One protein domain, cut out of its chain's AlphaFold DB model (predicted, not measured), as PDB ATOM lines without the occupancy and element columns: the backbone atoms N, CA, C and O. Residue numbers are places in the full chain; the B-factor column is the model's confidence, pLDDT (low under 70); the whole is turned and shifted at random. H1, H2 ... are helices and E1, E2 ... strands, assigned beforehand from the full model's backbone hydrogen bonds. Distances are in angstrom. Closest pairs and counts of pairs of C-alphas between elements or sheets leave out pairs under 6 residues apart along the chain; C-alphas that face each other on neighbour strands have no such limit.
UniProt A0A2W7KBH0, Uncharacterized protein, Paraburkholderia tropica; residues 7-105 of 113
ATOM      1  N   ILE A   7       8.037 -44.046  56.046       92.00
ATOM      2  CA  ILE A   7       6.935 -44.714  56.763       92.00
ATOM      3  C   ILE A   7       5.853 -45.163  55.775       92.00
ATOM      4  O   ILE A   7       5.699 -44.550  54.726       92.00
ATOM      5  N   LEU A   8       5.112 -46.230  56.069       91.94
ATOM      6  CA  LEU A   8       4.024 -46.706  55.205       91.94
ATOM      7  C   LEU A   8       2.740 -45.899  55.440       91.94
ATOM      8  O   LEU A   8       2.418 -45.585  56.583       91.94
ATOM      9  N   LEU A   9       1.984 -45.609  54.377       92.94
ATOM     10  CA  LEU A   9       0.622 -45.091  54.485       92.94
ATOM     11  C   LEU A   9      -0.312 -46.194  55.001       92.94
ATOM     12  O   LEU A   9      -0.805 -47.018  54.235       92.94
ATOM     13  N   THR A  10      -0.538 -46.216  56.312       92.19
ATOM     14  CA  THR A  10      -1.536 -47.080  56.955       92.19
ATOM     15  C   THR A  10      -2.879 -46.351  57.097       92.19
ATOM     16  O   THR A  10      -2.904 -45.119  57.031       92.19
ATOM     17  N   PRO A  11      -3.999 -47.069  57.321       92.06
ATOM     18  CA  PRO A  11      -5.312 -46.446  57.514       92.06
ATOM     19  C   PRO A  11      -5.362 -45.402  58.639       92.06
ATOM     20  O   PRO A  11      -6.047 -44.392  58.504       92.06
ATOM     21  N   ASP A  12      -4.595 -45.610  59.710       93.81
ATOM     22  CA  ASP A  12      -4.610 -44.742  60.894       93.81
ATOM     23  C   ASP A  12      -3.679 -43.528  60.773       93.81
ATOM     24  O   ASP A  12      -3.857 -42.525  61.472       93.81
ATOM     25  N   LEU A  13      -2.680 -43.589  59.883       94.00
ATOM     26  CA  LEU A  13      -1.660 -42.549  59.764       94.00
ATOM     27  C   LEU A  13      -2.260 -41.162  59.456       94.00
ATOM     28  O   LEU A  13      -1.873 -40.207  60.134       94.00
ATOM     29  N   PRO A  14      -3.202 -40.995  58.504       94.56
ATOM     30  CA  PRO A  14      -3.794 -39.688  58.230       94.56
ATOM     31  C   PRO A  14      -4.526 -39.092  59.438       94.56
ATOM     32  O   PRO A  14      -4.381 -37.902  59.710       94.56
ATOM     33  N   GLY A  15      -5.255 -39.915  60.200       94.25
ATOM     34  CA  GLY A  15      -5.935 -39.472  61.421       94.25
ATOM     35  C   GLY A  15      -4.944 -39.028  62.498       94.25
ATOM     36  O   GLY A  15      -5.112 -37.965  63.095       94.25
ATOM     37  N   GLY A  16      -3.862 -39.792  62.683       94.88
ATOM     38  CA  GLY A  16      -2.776 -39.434  63.596       94.88
ATOM     39  C   GLY A  16      -2.073 -38.127  63.214       94.88
ATOM     40  O   GLY A  16      -1.822 -37.294  64.081       94.88
ATOM     41  N   ILE A  17      -1.805 -37.906  61.921       94.50
ATOM     42  CA  ILE A  17      -1.207 -36.656  61.421       94.50
ATOM     43  C   ILE A  17      -2.142 -35.470  61.662       94.50
ATOM     44  O   ILE A  17      -1.683 -34.420  62.110       94.50
ATOM     45  N   LEU A  18      -3.438 -35.620  61.361       94.94
ATOM     46  CA  LEU A  18      -4.424 -34.559  61.561       94.94
ATOM     47  C   LEU A  18      -4.497 -34.157  63.036       94.94
ATOM     48  O   LEU A  18      -4.385 -32.971  63.344       94.94
ATOM     49  N   LYS A  19      -4.606 -35.141  63.933       94.69
ATOM     50  CA  LYS A  19      -4.639 -34.906  65.377       94.69
ATOM     51  C   LYS A  19      -3.364 -34.218  65.870       94.69
ATOM     52  O   LYS A  19      -3.444 -33.144  66.451       94.69
ATOM     53  N   ALA A  20      -2.188 -34.758  65.544       92.94
ATOM     54  CA  ALA A  20      -0.912 -34.160  65.944       92.94
ATOM     55  C   ALA A  20      -0.730 -32.729  65.404       92.94
ATOM     56  O   ALA A  20      -0.085 -31.899  66.038       92.94
ATOM     57  N   HIS A  21      -1.283 -32.416  64.229       92.31
ATOM     58  CA  HIS A  21      -1.262 -31.053  63.705       92.31
ATOM     59  C   HIS A  21      -2.185 -30.112  64.489       92.31
ATOM     60  O   HIS A  21      -1.781 -28.991  64.789       92.31
ATOM     61  N   GLN A  22      -3.401 -30.558  64.816       92.06
ATOM     62  CA  GLN A  22      -4.379 -29.793  65.601       92.06
ATOM     63  C   GLN A  22      -3.888 -29.529  67.028       92.06
ATOM     64  O   GLN A  22      -4.041 -28.417  67.527       92.06
ATOM     65  N   ASP A  23      -3.230 -30.518  67.629       94.44
ATOM     66  CA  ASP A  23      -2.667 -30.439  68.979       94.44
ATOM     67  C   ASP A  23      -1.329 -29.663  69.012       94.44
ATOM     68  O   ASP A  23      -0.762 -29.421  70.075       94.44
ATOM     69  N   GLY A  24      -0.801 -29.242  67.852       91.00
ATOM     70  CA  GLY A  24       0.477 -28.525  67.743       91.00
ATOM     71  C   GLY A  24       1.719 -29.397  67.978       91.00
ATOM     72  O   GLY A  24       2.829 -28.881  68.085       91.00
ATOM     73  N   GLU A  25       1.553 -30.718  68.022       91.50
ATOM     74  CA  GLU A  25       2.593 -31.709  68.325       91.50
ATOM     75  C   GLU A  25       3.365 -32.193  67.086       91.50
ATOM     76  O   GLU A  25       4.346 -32.937  67.192       91.50
ATOM     77  N   LEU A  26       2.959 -31.778  65.882       88.19
ATOM     78  CA  LEU A  26       3.624 -32.173  64.642       88.19
ATOM     79  C   LEU A  26       4.976 -31.452  64.475       88.19
ATOM     80  O   LEU A  26       5.077 -30.404  63.831       88.19
ATOM     81  N   HIS A  27       6.031 -32.036  65.050       87.12
ATOM     82  CA  HIS A  27       7.385 -31.477  65.017       87.12
ATOM     83  C   HIS A  27       7.911 -31.305  63.583       87.12
ATOM     84  O   HIS A  27       7.666 -32.134  62.701       87.12
ATOM     85  N   ARG A  28       8.700 -30.247  63.352       85.50
ATOM     86  CA  ARG A  28       9.222 -29.900  62.016       85.50
ATOM     87  C   ARG A  28      10.033 -31.024  61.374       85.50
ATOM     88  O   ARG A  28       9.938 -31.214  60.167       85.50
ATOM     89  N   ASP A  29      10.754 -31.799  62.174       85.94
ATOM     90  CA  ASP A  29      11.569 -32.919  61.686       85.94
ATOM     91  C   ASP A  29      10.726 -34.046  61.066       85.94
ATOM     92  O   ASP A  29      11.199 -34.765  60.185       85.94
ATOM     93  N   TYR A  30       9.455 -34.180  61.464       86.38
ATOM     94  CA  TYR A  30       8.544 -35.159  60.870       86.38
ATOM     95  C   TYR A  30       8.028 -34.720  59.502       86.38
ATOM     96  O   TYR A  30       7.684 -35.564  58.681       86.38
ATOM     97  N   LEU A  31       7.999 -33.417  59.212       87.38
ATOM     98  CA  LEU A  31       7.402 -32.869  57.990       87.38
ATOM     99  C   LEU A  31       8.099 -33.342  56.707       87.38
ATOM    100  O   LEU A  31       7.454 -33.425  55.655       87.38
ATOM    101  N   SER A  32       9.396 -33.649  56.790       89.81
ATOM    102  CA  SER A  32      10.208 -34.173  55.687       89.81
ATOM    103  C   SER A  32      10.205 -35.698  55.583       89.81
ATOM    104  O   SER A  32      10.747 -36.230  54.617       89.81
ATOM    105  N   VAL A  33       9.620 -36.415  56.551       92.25
ATOM    106  CA  VAL A  33       9.556 -37.881  56.505       92.25
ATOM    107  C   VAL A  33       8.734 -38.302  55.291       92.25
ATOM    108  O   VAL A  33       7.616 -37.818  55.076       92.25
ATOM    109  N   GLN A  34       9.306 -39.198  54.484       94.06
ATOM    110  CA  GLN A  34       8.614 -39.749  53.327       94.06
ATOM    111  C   GLN A  34       7.543 -40.736  53.772       94.06
ATOM    112  O   GLN A  34       7.781 -41.585  54.629       94.06
ATOM    113  N   VAL A  35       6.392 -40.672  53.120       94.19
ATOM    114  CA  VAL A  35       5.310 -41.634  53.279       94.19
ATOM    115  C   VAL A  35       5.198 -42.450  52.000       94.19
ATOM    116  O   VAL A  35       4.958 -41.902  50.925       94.19
ATOM    117  N   LEU A  36       5.393 -43.760  52.115       93.56
ATOM    118  CA  LEU A  36       5.185 -44.732  51.053       93.56
ATOM    119  C   LEU A  36       3.692 -44.955  50.857       93.56
ATOM    120  O   LEU A  36       3.030 -45.482  51.747       93.56
ATOM    121  N   ILE A  37       3.184 -44.590  49.687       91.88
ATOM    122  CA  ILE A  37       1.805 -44.889  49.289       91.88
ATOM    123  C   ILE A  37       1.730 -46.330  48.769       91.88
ATOM    124  O   ILE A  37       0.791 -47.056  49.075       91.88
ATOM    125  N   GLY A  38       2.751 -46.757  48.023       90.38
ATOM    126  CA  GLY A  38       2.941 -48.133  47.571       90.38
ATOM    127  C   GLY A  38       3.718 -48.183  46.260       90.38
ATOM    128  O   GLY A  38       4.485 -47.268  45.970       90.38
ATOM    129  N   ARG A  39       3.529 -49.243  45.472       87.81
ATOM    130  CA  ARG A  39       4.255 -49.477  44.213       87.81
ATOM    131  C   ARG A  39       3.328 -49.504  43.021       87.81
ATOM    132  O   ARG A  39       2.251 -50.097  43.091       87.81
ATOM    133  N   LEU A  40       3.765 -48.885  41.927       87.00
ATOM    134  CA  LEU A  40       2.982 -48.856  40.697       87.00
ATOM    135  C   LEU A  40       2.788 -50.269  40.123       87.00
ATOM    136  O   LEU A  40       3.682 -51.114  40.218       87.00
ATOM    137  N   PRO A  41       1.636 -50.541  39.491       87.19
ATOM    138  CA  PRO A  41       1.380 -51.839  38.889       87.19
ATOM    139  C   PRO A  41       2.262 -52.063  37.656       87.19
ATOM    140  O   PRO A  41       2.658 -51.125  36.962       87.19
ATOM    141  N   LYS A  42       2.503 -53.336  37.321       85.88
ATOM    142  CA  LYS A  42       3.372 -53.760  36.207       85.88
ATOM    143  C   LYS A  42       3.056 -53.073  34.872       85.88
ATOM    144  O   LYS A  42       3.976 -52.757  34.125       85.88
ATOM    145  N   ALA A  43       1.779 -52.826  34.574       83.88
ATOM    146  CA  ALA A  43       1.369 -52.137  33.348       83.88
ATOM    147  C   ALA A  43       1.945 -50.710  33.260       83.88
ATOM    148  O   ALA A  43       2.432 -50.304  32.208       83.88
ATOM    149  N   VAL A  44       1.968 -49.985  34.383       84.56
ATOM    150  CA  VAL A  44       2.565 -48.645  34.478       84.56
ATOM    151  C   VAL A  44       4.079 -48.708  34.367       84.56
ATOM    152  O   VAL A  44       4.671 -47.955  33.600       84.56
ATOM    153  N   LEU A  45       4.701 -49.641  35.089       87.06
ATOM    154  CA  LEU A  45       6.147 -49.866  35.044       87.06
ATOM    155  C   LEU A  45       6.629 -50.185  33.617       87.06
ATOM    156  O   LEU A  45       7.641 -49.650  33.169       87.06
ATOM    157  N   THR A  46       5.846 -50.976  32.874       85.00
ATOM    158  CA  THR A  46       6.106 -51.304  31.464       85.00
ATOM    159  C   THR A  46       6.033 -50.060  30.581       85.00
ATOM    160  O   THR A  46       6.960 -49.809  29.820       85.00
ATOM    161  N   ALA A  47       4.981 -49.243  30.715       82.44
ATOM    162  CA  ALA A  47       4.838 -48.001  29.947       82.44
ATOM    163  C   ALA A  47       5.958 -46.980  30.241       82.44
ATOM    164  O   ALA A  47       6.338 -46.197  29.372       82.44
ATOM    165  N   LEU A  48       6.494 -47.003  31.465       81.38
ATOM    166  CA  LEU A  48       7.614 -46.170  31.905       81.38
ATOM    167  C   LEU A  48       8.996 -46.774  31.611       81.38
ATOM    168  O   LEU A  48       9.995 -46.104  31.851       81.38
ATOM    169  N   HIS A  49       9.074 -48.011  31.110       83.25
ATOM    170  CA  HIS A  49      10.327 -48.753  30.922       83.25
ATOM    171  C   HIS A  49      11.212 -48.799  32.186       83.25
ATOM    172  O   HIS A  49      12.434 -48.686  32.104       83.25
ATOM    173  N   THR A  50      10.601 -48.967  33.364       82.19
ATOM    174  CA  THR A  50      11.307 -49.067  34.654       82.19
ATOM    175  C   THR A  50      10.949 -50.375  35.369       82.19
ATOM    176  O   THR A  50       9.802 -50.809  35.278       82.19
ATOM    177  N   PRO A  51      11.887 -51.037  36.075       81.56
ATOM    178  CA  PRO A  51      11.610 -52.309  36.751       81.56
ATOM    179  C   PRO A  51      10.811 -52.158  38.056       81.56
ATOM    180  O   PRO A  51      10.086 -53.075  38.431       81.56
ATOM    181  N   ASP A  52      10.942 -51.023  38.745       84.94
ATOM    182  CA  ASP A  52      10.233 -50.705  39.989       84.94
ATOM    183  C   ASP A  52      10.074 -49.183  40.102       84.94
ATOM    184  O   ASP A  52      10.903 -48.423  39.588       84.94
ATOM    185  N   LEU A  53       8.996 -48.737  40.744       85.19
ATOM    186  CA  LEU A  53       8.772 -47.331  41.054       85.19
ATOM    187  C   LEU A  53       7.821 -47.197  42.248       85.19
ATOM    188  O   LEU A  53       6.615 -47.452  42.149       85.19
ATOM    189  N   ASP A  54       8.384 -46.762  43.375       89.81
ATOM    190  CA  ASP A  54       7.618 -46.411  44.566       89.81
ATOM    191  C   ASP A  54       6.908 -45.067  44.368       89.81
ATOM    192  O   ASP A  54       7.501 -44.075  43.940       89.81
ATOM    193  N   VAL A  55       5.643 -45.017  44.774       88.56
ATOM    194  CA  VAL A  55       4.880 -43.781  44.905       88.56
ATOM    195  C   VAL A  55       5.029 -43.286  46.334       88.56
ATOM    196  O   VAL A  55       4.617 -43.958  47.287       88.56
ATOM    197  N   VAL A  56       5.604 -42.098  46.490       92.38
ATOM    198  CA  VAL A  56       5.813 -41.478  47.799       92.38
ATOM    199  C   VAL A  56       5.253 -40.072  47.875       92.38
ATOM    200  O   VAL A  56       5.159 -39.356  46.883       92.38
ATOM    201  N   THR A  57       4.927 -39.671  49.094       92.81
ATOM    202  CA  THR A  57       4.617 -38.294  49.473       92.81
ATOM    203  C   THR A  57       5.399 -37.937  50.739       92.81
ATOM    204  O   THR A  57       6.273 -38.691  51.164       92.81
ATOM    205  N   SER A  58       5.121 -36.793  51.355       93.81
ATOM    206  CA  SER A  58       5.677 -36.406  52.653       93.81
ATOM    207  C   SER A  58       4.571 -36.197  53.680       93.81
ATOM    208  O   SER A  58       3.432 -35.868  53.334       93.81
ATOM    209  N   VAL A  59       4.920 -36.300  54.964       93.50
ATOM    210  CA  VAL A  59       4.014 -35.931  56.064       93.50
ATOM    211  C   VAL A  59       3.520 -34.491  55.908       93.50
ATOM    212  O   VAL A  59       2.345 -34.223  56.131       93.50
ATOM    213  N   SER A  60       4.371 -33.564  55.457       93.94
ATOM    214  CA  SER A  60       3.958 -32.177  55.197       93.94
ATOM    215  C   SER A  60       2.897 -32.036  54.108       93.94
ATOM    216  O   SER A  60       2.013 -31.190  54.238       93.94
ATOM    217  N   ILE A  61       2.967 -32.828  53.035       94.38
ATOM    218  CA  ILE A  61       1.941 -32.816  51.986       94.38
ATOM    219  C   ILE A  61       0.648 -33.428  52.523       94.38
ATOM    220  O   ILE A  61      -0.410 -32.827  52.344       94.38
ATOM    221  N   LEU A  62       0.721 -34.560  53.233       93.94
ATOM    222  CA  LEU A  62      -0.462 -35.175  53.844       93.94
ATOM    223  C   LEU A  62      -1.138 -34.236  54.845       93.94
ATOM    224  O   LEU A  62      -2.346 -34.037  54.760       93.94
ATOM    225  N   ALA A  63      -0.368 -33.590  55.723       94.19
ATOM    226  CA  ALA A  63      -0.888 -32.605  56.664       94.19
ATOM    227  C   ALA A  63      -1.619 -31.472  55.930       94.19
ATOM    228  O   ALA A  63      -2.745 -31.152  56.285       94.19
ATOM    229  N   LYS A  64      -1.035 -30.920  54.855       94.50
ATOM    230  CA  LYS A  64      -1.694 -29.888  54.032       94.50
ATOM    231  C   LYS A  64      -2.986 -30.387  53.380       94.50
ATOM    232  O   LYS A  64      -3.948 -29.631  53.328       94.50
ATOM    233  N   ILE A  65      -3.020 -31.619  52.873       93.06
ATOM    234  CA  ILE A  65      -4.231 -32.216  52.284       93.06
ATOM    235  C   ILE A  65      -5.347 -32.312  53.333       93.06
ATOM    236  O   ILE A  65      -6.472 -31.890  53.078       93.06
ATOM    237  N   LEU A  66      -5.016 -32.801  54.526       93.88
ATOM    238  CA  LEU A  66      -5.968 -32.977  55.620       93.88
ATOM    239  C   LEU A  66      -6.484 -31.637  56.160       93.88
ATOM    240  O   LEU A  66      -7.665 -31.501  56.447       93.88
ATOM    241  N   THR A  67      -5.612 -30.632  56.286       92.81
ATOM    242  CA  THR A  67      -5.952 -29.385  56.988       92.81
ATOM    243  C   THR A  67      -6.360 -28.268  56.038       92.81
ATOM    244  O   THR A  67      -7.428 -27.687  56.189       92.81
ATOM    245  N   LYS A  68      -5.546 -27.973  55.020       92.50
ATOM    246  CA  LYS A  68      -5.800 -26.874  54.076       92.50
ATOM    247  C   LYS A  68      -6.871 -27.230  53.051       92.50
ATOM    248  O   LYS A  68      -7.611 -26.351  52.622       92.50
ATOM    249  N   HIS A  69      -6.920 -28.492  52.632       89.56
ATOM    250  CA  HIS A  69      -7.884 -28.965  51.638       89.56
ATOM    251  C   HIS A  69      -9.076 -29.704  52.258       89.56
ATOM    252  O   HIS A  69      -9.949 -30.133  51.511       89.56
ATOM    253  N   ALA A  70      -9.116 -29.818  53.594       89.81
ATOM    254  CA  ALA A  70     -10.199 -30.441  54.358       89.81
ATOM    255  C   ALA A  70     -10.603 -31.830  53.826       89.81
ATOM    256  O   ALA A  70     -11.778 -32.191  53.821       89.81
ATOM    257  N   VAL A  71      -9.631 -32.601  53.327       90.88
ATOM    258  CA  VAL A  71      -9.891 -33.961  52.854       90.88
ATOM    259  C   VAL A  71      -9.961 -34.886  54.057       90.88
ATOM    260  O   VAL A  71      -9.049 -34.911  54.880       90.88
ATOM    261  N   GLU A  72     -11.021 -35.683  54.125       92.69
ATOM    262  CA  GLU A  72     -11.224 -36.654  55.196       92.69
ATOM    263  C   GLU A  72     -10.051 -37.653  55.304       92.69
ATOM    264  O   GLU A  72      -9.610 -38.198  54.281       92.69
ATOM    265  N   PRO A  73      -9.574 -37.979  56.524       92.62
ATOM    266  CA  PRO A  73      -8.506 -38.956  56.738       92.62
ATOM    267  C   PRO A  73      -8.735 -40.295  56.030       92.62
ATOM    268  O   PRO A  73      -7.803 -40.850  55.450       92.62
ATOM    269  N   GLY A  74      -9.981 -40.784  56.011       91.06
ATOM    270  CA  GLY A  74     -10.343 -42.028  55.326       91.06
ATOM    271  C   GLY A  74     -10.154 -41.966  53.806       91.06
ATOM    272  O   GLY A  74      -9.740 -42.948  53.191       91.06
ATOM    273  N   VAL A  75     -10.374 -40.799  53.193       88.94
ATOM    274  CA  VAL A  75     -10.131 -40.587  51.756       88.94
ATOM    275  C   VAL A  75      -8.631 -40.570  51.468       88.94
ATOM    276  O   VAL A  75      -8.181 -41.192  50.507       88.94
ATOM    277  N   VAL A  76      -7.840 -39.918  52.325       90.50
ATOM    278  CA  VAL A  76      -6.372 -39.903  52.214       90.50
ATOM    279  C   VAL A  76      -5.787 -41.306  52.393       90.50
ATOM    280  O   VAL A  76      -4.911 -41.703  51.629       90.50
ATOM    281  N   ALA A  77      -6.297 -42.090  53.345       90.25
ATOM    282  CA  ALA A  77      -5.903 -43.487  53.531       90.25
ATOM    283  C   ALA A  77      -6.167 -44.335  52.273       90.25
ATOM    284  O   ALA A  77      -5.392 -45.235  51.948       90.25
ATOM    285  N   ASN A  78      -7.221 -44.011  51.518       88.69
ATOM    286  CA  ASN A  78      -7.582 -44.713  50.290       88.69
ATOM    287  C   ASN A  78      -6.723 -44.329  49.067       88.69
ATOM    288  O   ASN A  78      -6.862 -44.948  48.012       88.69
ATOM    289  N   LEU A  79      -5.803 -43.357  49.181       85.56
ATOM    290  CA  LEU A  79      -4.918 -42.951  48.078       85.56
ATOM    291  C   LEU A  79      -4.131 -44.127  47.492       85.56
ATOM    292  O   LEU A  79      -3.926 -44.169  46.282       85.56
ATOM    293  N   ALA A  80      -3.730 -45.091  48.324       82.25
ATOM    294  CA  ALA A  80      -3.080 -46.310  47.858       82.25
ATOM    295  C   ALA A  80      -3.965 -47.089  46.872       82.25
ATOM    296  O   ALA A  80      -3.491 -47.522  45.826       82.25
ATOM    297  N   ASN A  81      -5.264 -47.220  47.136       83.44
ATOM    298  CA  ASN A  81      -6.155 -47.920  46.214       83.44
ATOM    299  C   ASN A  81      -6.373 -47.132  44.922       83.44
ATOM    300  O   ASN A  81      -6.377 -47.731  43.851       83.44
ATOM    301  N   THR A  82      -6.501 -45.806  45.005       81.06
ATOM    302  CA  THR A  82      -6.746 -44.960  43.831       81.06
ATOM    303  C   THR A  82      -5.517 -44.853  42.931       81.06
ATOM    304  O   THR A  82      -5.606 -45.084  41.730       81.06
ATOM    305  N   VAL A  83      -4.351 -44.520  43.492       80.06
ATOM    306  CA  VAL A  83      -3.130 -44.240  42.715       80.06
ATOM    307  C   VAL A  83      -2.491 -45.519  42.175       80.06
ATOM    308  O   VAL A  83      -1.906 -45.505  41.093       80.06
ATOM    309  N   LEU A  84      -2.614 -46.640  42.892       83.94
ATOM    310  CA  LEU A  84      -2.001 -47.910  42.489       83.94
ATOM    311  C   LEU A  84      -2.914 -48.762  41.590       83.94
ATOM    312  O   LEU A  84      -2.481 -49.806  41.100       83.94
ATOM    313  N   ARG A  85      -4.157 -48.326  41.342       84.31
ATOM    314  CA  ARG A  85      -5.109 -48.972  40.421       84.31
ATOM    315  C   ARG A  85      -5.628 -47.974  39.378       84.31
ATOM    316  O   ARG A  85      -6.820 -47.667  39.362       84.31
ATOM    317  N   PRO A  86      -4.749 -47.448  38.507       79.88
ATOM    318  CA  PRO A  86      -5.183 -46.583  37.420       79.88
ATOM    319  C   PRO A  86      -6.168 -47.329  36.515       79.88
ATOM    320  O   PRO A  86      -5.986 -48.513  36.228       79.88
ATOM    321  N   THR A  87      -7.195 -46.631  36.038       83.31
ATOM    322  CA  THR A  87      -8.163 -47.194  35.087       83.31
ATOM    323  C   THR A  87      -7.592 -47.281  33.680       83.31
ATOM    324  O   THR A  87      -7.973 -48.164  32.915       83.31
ATOM    325  N   ALA A  88      -6.646 -46.402  33.349       79.50
ATOM    326  CA  ALA A  88      -5.883 -46.467  32.116       79.50
ATOM    327  C   ALA A  88      -4.493 -45.842  32.284       79.50
ATOM    328  O   ALA A  88      -4.265 -44.978  33.137       79.50
ATOM    329  N   VAL A  89      -3.566 -46.284  31.437       79.94
ATOM    330  CA  VAL A  89      -2.173 -45.836  31.411       79.94
ATOM    331  C   VAL A  89      -1.798 -45.550  29.969       79.94
ATOM    332  O   VAL A  89      -1.937 -46.422  29.113       79.94
ATOM    333  N   TYR A  90      -1.291 -44.350  29.711       77.81
ATOM    334  CA  TYR A  90      -0.834 -43.943  28.388       77.81
ATOM    335  C   TYR A  90       0.636 -43.565  28.442       77.81
ATOM    336  O   TYR A  90       1.080 -42.869  29.358       77.81
ATOM    337  N   GLN A  91       1.392 -43.992  27.438       70.88
ATOM    338  CA  GLN A  91       2.745 -43.498  27.245       70.88
ATOM    339  C   GLN A  91       2.666 -42.046  26.766       70.88
ATOM    340  O   GLN A  91       1.989 -41.749  25.780       70.88
ATOM    341  N   SER A  92       3.327 -41.129  27.470       67.12
ATOM    342  CA  SER A  92       3.379 -39.738  27.032       67.12
ATOM    343  C   SER A  92       4.357 -39.612  25.868       67.12
ATOM    344  O   SER A  92       5.508 -40.029  25.977       67.12
ATOM    345  N   ALA A  93       3.938 -38.968  24.778       63.09
ATOM    346  CA  ALA A  93       4.798 -38.636  23.638       63.09
ATOM    347  C   ALA A  93       5.749 -37.450  23.926       63.09
ATOM    348  O   ALA A  93       6.132 -36.708  23.017       63.09
ATOM    349  N   SER A  94       6.094 -37.217  25.196       58.00
ATOM    350  CA  SER A  94       6.958 -36.115  25.615       58.00
ATOM    351  C   SER A  94       8.328 -36.255  24.946       58.00
ATOM    352  O   SER A  94       9.038 -37.230  25.174       58.00
ATOM    353  N   LYS A  95       8.701 -35.268  24.121       49.94
ATOM    354  CA  LYS A  95       9.987 -35.177  23.402       49.94
ATOM    355  C   LYS A  95      11.166 -34.864  24.340       49.94
ATOM    356  O   LYS A  95      11.862 -33.870  24.154       49.94
ATOM    357  N   GLY A  96      11.378 -35.676  25.369       56.66
ATOM    358  CA  GLY A  96      12.505 -35.549  26.291       56.66
ATOM    359  C   GLY A  96      13.065 -36.912  26.679       56.66
ATOM    360  O   GLY A  96      12.344 -37.902  26.670       56.66
ATOM    361  N   ASN A  97      14.344 -36.955  27.063       54.91
ATOM    362  CA  ASN A  97      15.059 -38.173  27.486       54.91
ATOM    363  C   ASN A  97      14.493 -38.848  28.757       54.91
ATOM    364  O   ASN A  97      15.052 -39.844  29.209       54.91
ATOM    365  N   ALA A  98      13.424 -38.316  29.355       58.44
ATOM    366  CA  ALA A  98      12.817 -38.854  30.565       58.44
ATOM    367  C   ALA A  98      11.515 -39.606  30.225       58.44
ATOM    368  O   ALA A  98      10.579 -38.987  29.701       58.44
ATOM    369  N   PRO A  99      11.414 -40.913  30.536       61.31
ATOM    370  CA  PRO A  99      10.181 -41.663  30.342       61.31
ATOM    371  C   PRO A  99       9.054 -41.016  31.150       61.31
ATOM    372  O   PRO A  99       9.192 -40.741  32.340       61.31
ATOM    373  N   SER A 100       7.942 -40.735  30.477       66.12
ATOM    374  CA  SER A 100       6.782 -40.049  31.043       66.12
ATOM    375  C   SER A 100       5.528 -40.858  30.717       66.12
ATOM    376  O   SER A 100       5.341 -41.273  29.573       66.12
ATOM    377  N   ALA A 101       4.654 -41.078  31.698       69.12
ATOM    378  CA  ALA A 101       3.362 -41.739  31.510       69.12
ATOM    379  C   ALA A 101       2.238 -40.893  32.109       69.12
ATOM    380  O   ALA A 101       2.432 -40.202  33.110       69.12
ATOM    381  N   VAL A 102       1.059 -40.969  31.497       72.19
ATOM    382  CA  VAL A 102      -0.172 -40.356  31.999       72.19
ATOM    383  C   VAL A 102      -1.029 -41.451  32.621       72.19
ATOM    384  O   VAL A 102      -1.354 -42.442  31.964       72.19
ATOM    385  N   LEU A 103      -1.384 -41.269  33.894       75.00
ATOM    386  CA  LEU A 103      -2.274 -42.157  34.637       75.00
ATOM    387  C   LEU A 103      -3.666 -41.533  34.699       75.00
ATOM    388  O   LEU A 103      -3.819 -40.425  35.213       75.00
ATOM    389  N   LEU A 104      -4.675 -42.252  34.208       73.81
ATOM    390  CA  LEU A 104      -6.066 -41.921  34.498       73.81
ATOM    391  C   LEU A 104      -6.476 -42.642  35.778       73.81
ATOM    392  O   LEU A 104      -6.374 -43.866  35.882       73.81
ATOM    393  N   LEU A 105      -6.919 -41.859  36.755       77.44
ATOM    394  CA  LEU A 105      -7.395 -42.344  38.041       77.44
ATOM    395  C   LEU A 105      -8.900 -42.087  38.116       77.44
ATOM    396  O   LEU A 105      -9.339 -40.954  37.917       77.44
TER     397      LEU A 105
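What this domain is: This is residues 7 to 105 of the 113 residues of an uncharacterized protein of Paraburkholderia tropica (UniProt A0A2W7KBH0). An elongated model with two ends: three helices, H1, H3 and H4, cluster at one, and H2 with the small hairpin E3 and E4 makes the other. Between them the two-stranded antiparallel ladder E1 and E2 bridges the gap, with short H5 beside E1. The 99 printed residues, mixed in class, run H1 E1 H2 E2 H3 H4 H5 E3 E4. The whole is only just loose, close to compact, with a radius of gyration of the C-alphas of 15.5 A and spans of 46 by 25 by 22 A.

How they stand to each other: Start at residues 7 to 8, which pair in parallel with residues 35 to 36 of E1, residues 34 to 39. H1, residues 13 to 22, touches H3, residues 59 to 67, closest at C-alphas 17 and 63, 6.3 A; their tilt of 72 degrees is only just about perpendicular. H4, residues 73 to 77, touches H1, closest at C-alphas 14 and 73, 5.0 A, and H3, closest at C-alphas 66 and 73, 6.6 A. E1 and E2, residues 54 to 58, are antiparallel at 154 degrees; look for N 35 and O 57, 2.8 A apart. H5, residues 79 to 83, comes closest to E1 at C-alphas 80 and 37, 5.3 A. H2, residues 42 to 47, comes closest to E3, residues 88 to 91, at C-alphas 47 and 91, 5.7 A. E3 and E4, residues 101 to 104, form an antiparallel hairpin, with N 102 and O 90 2.9 A apart. In each helix every O i to N i+4 pair is within hydrogen-bond range. H1 and H2 are apart.

Where its parts are: Find C-alpha 13 at (-1.660, -42.549, 59.764); from there H1 runs 14.3 A. E1 spans 14.0 A, E2 13.0 A and H3 12.0 A. E4 ends at C-alpha 104, (-6.066, -41.921, 34.498).

The domain as a whole: The two C-alphas farthest apart, those of Asp 23 and Lys 95, are 47.5 A apart. The printed part has no cut, and the link from H1 to E1 is long. Residues 92 to 101, of which 101 belongs to E4, have pLDDT under 70.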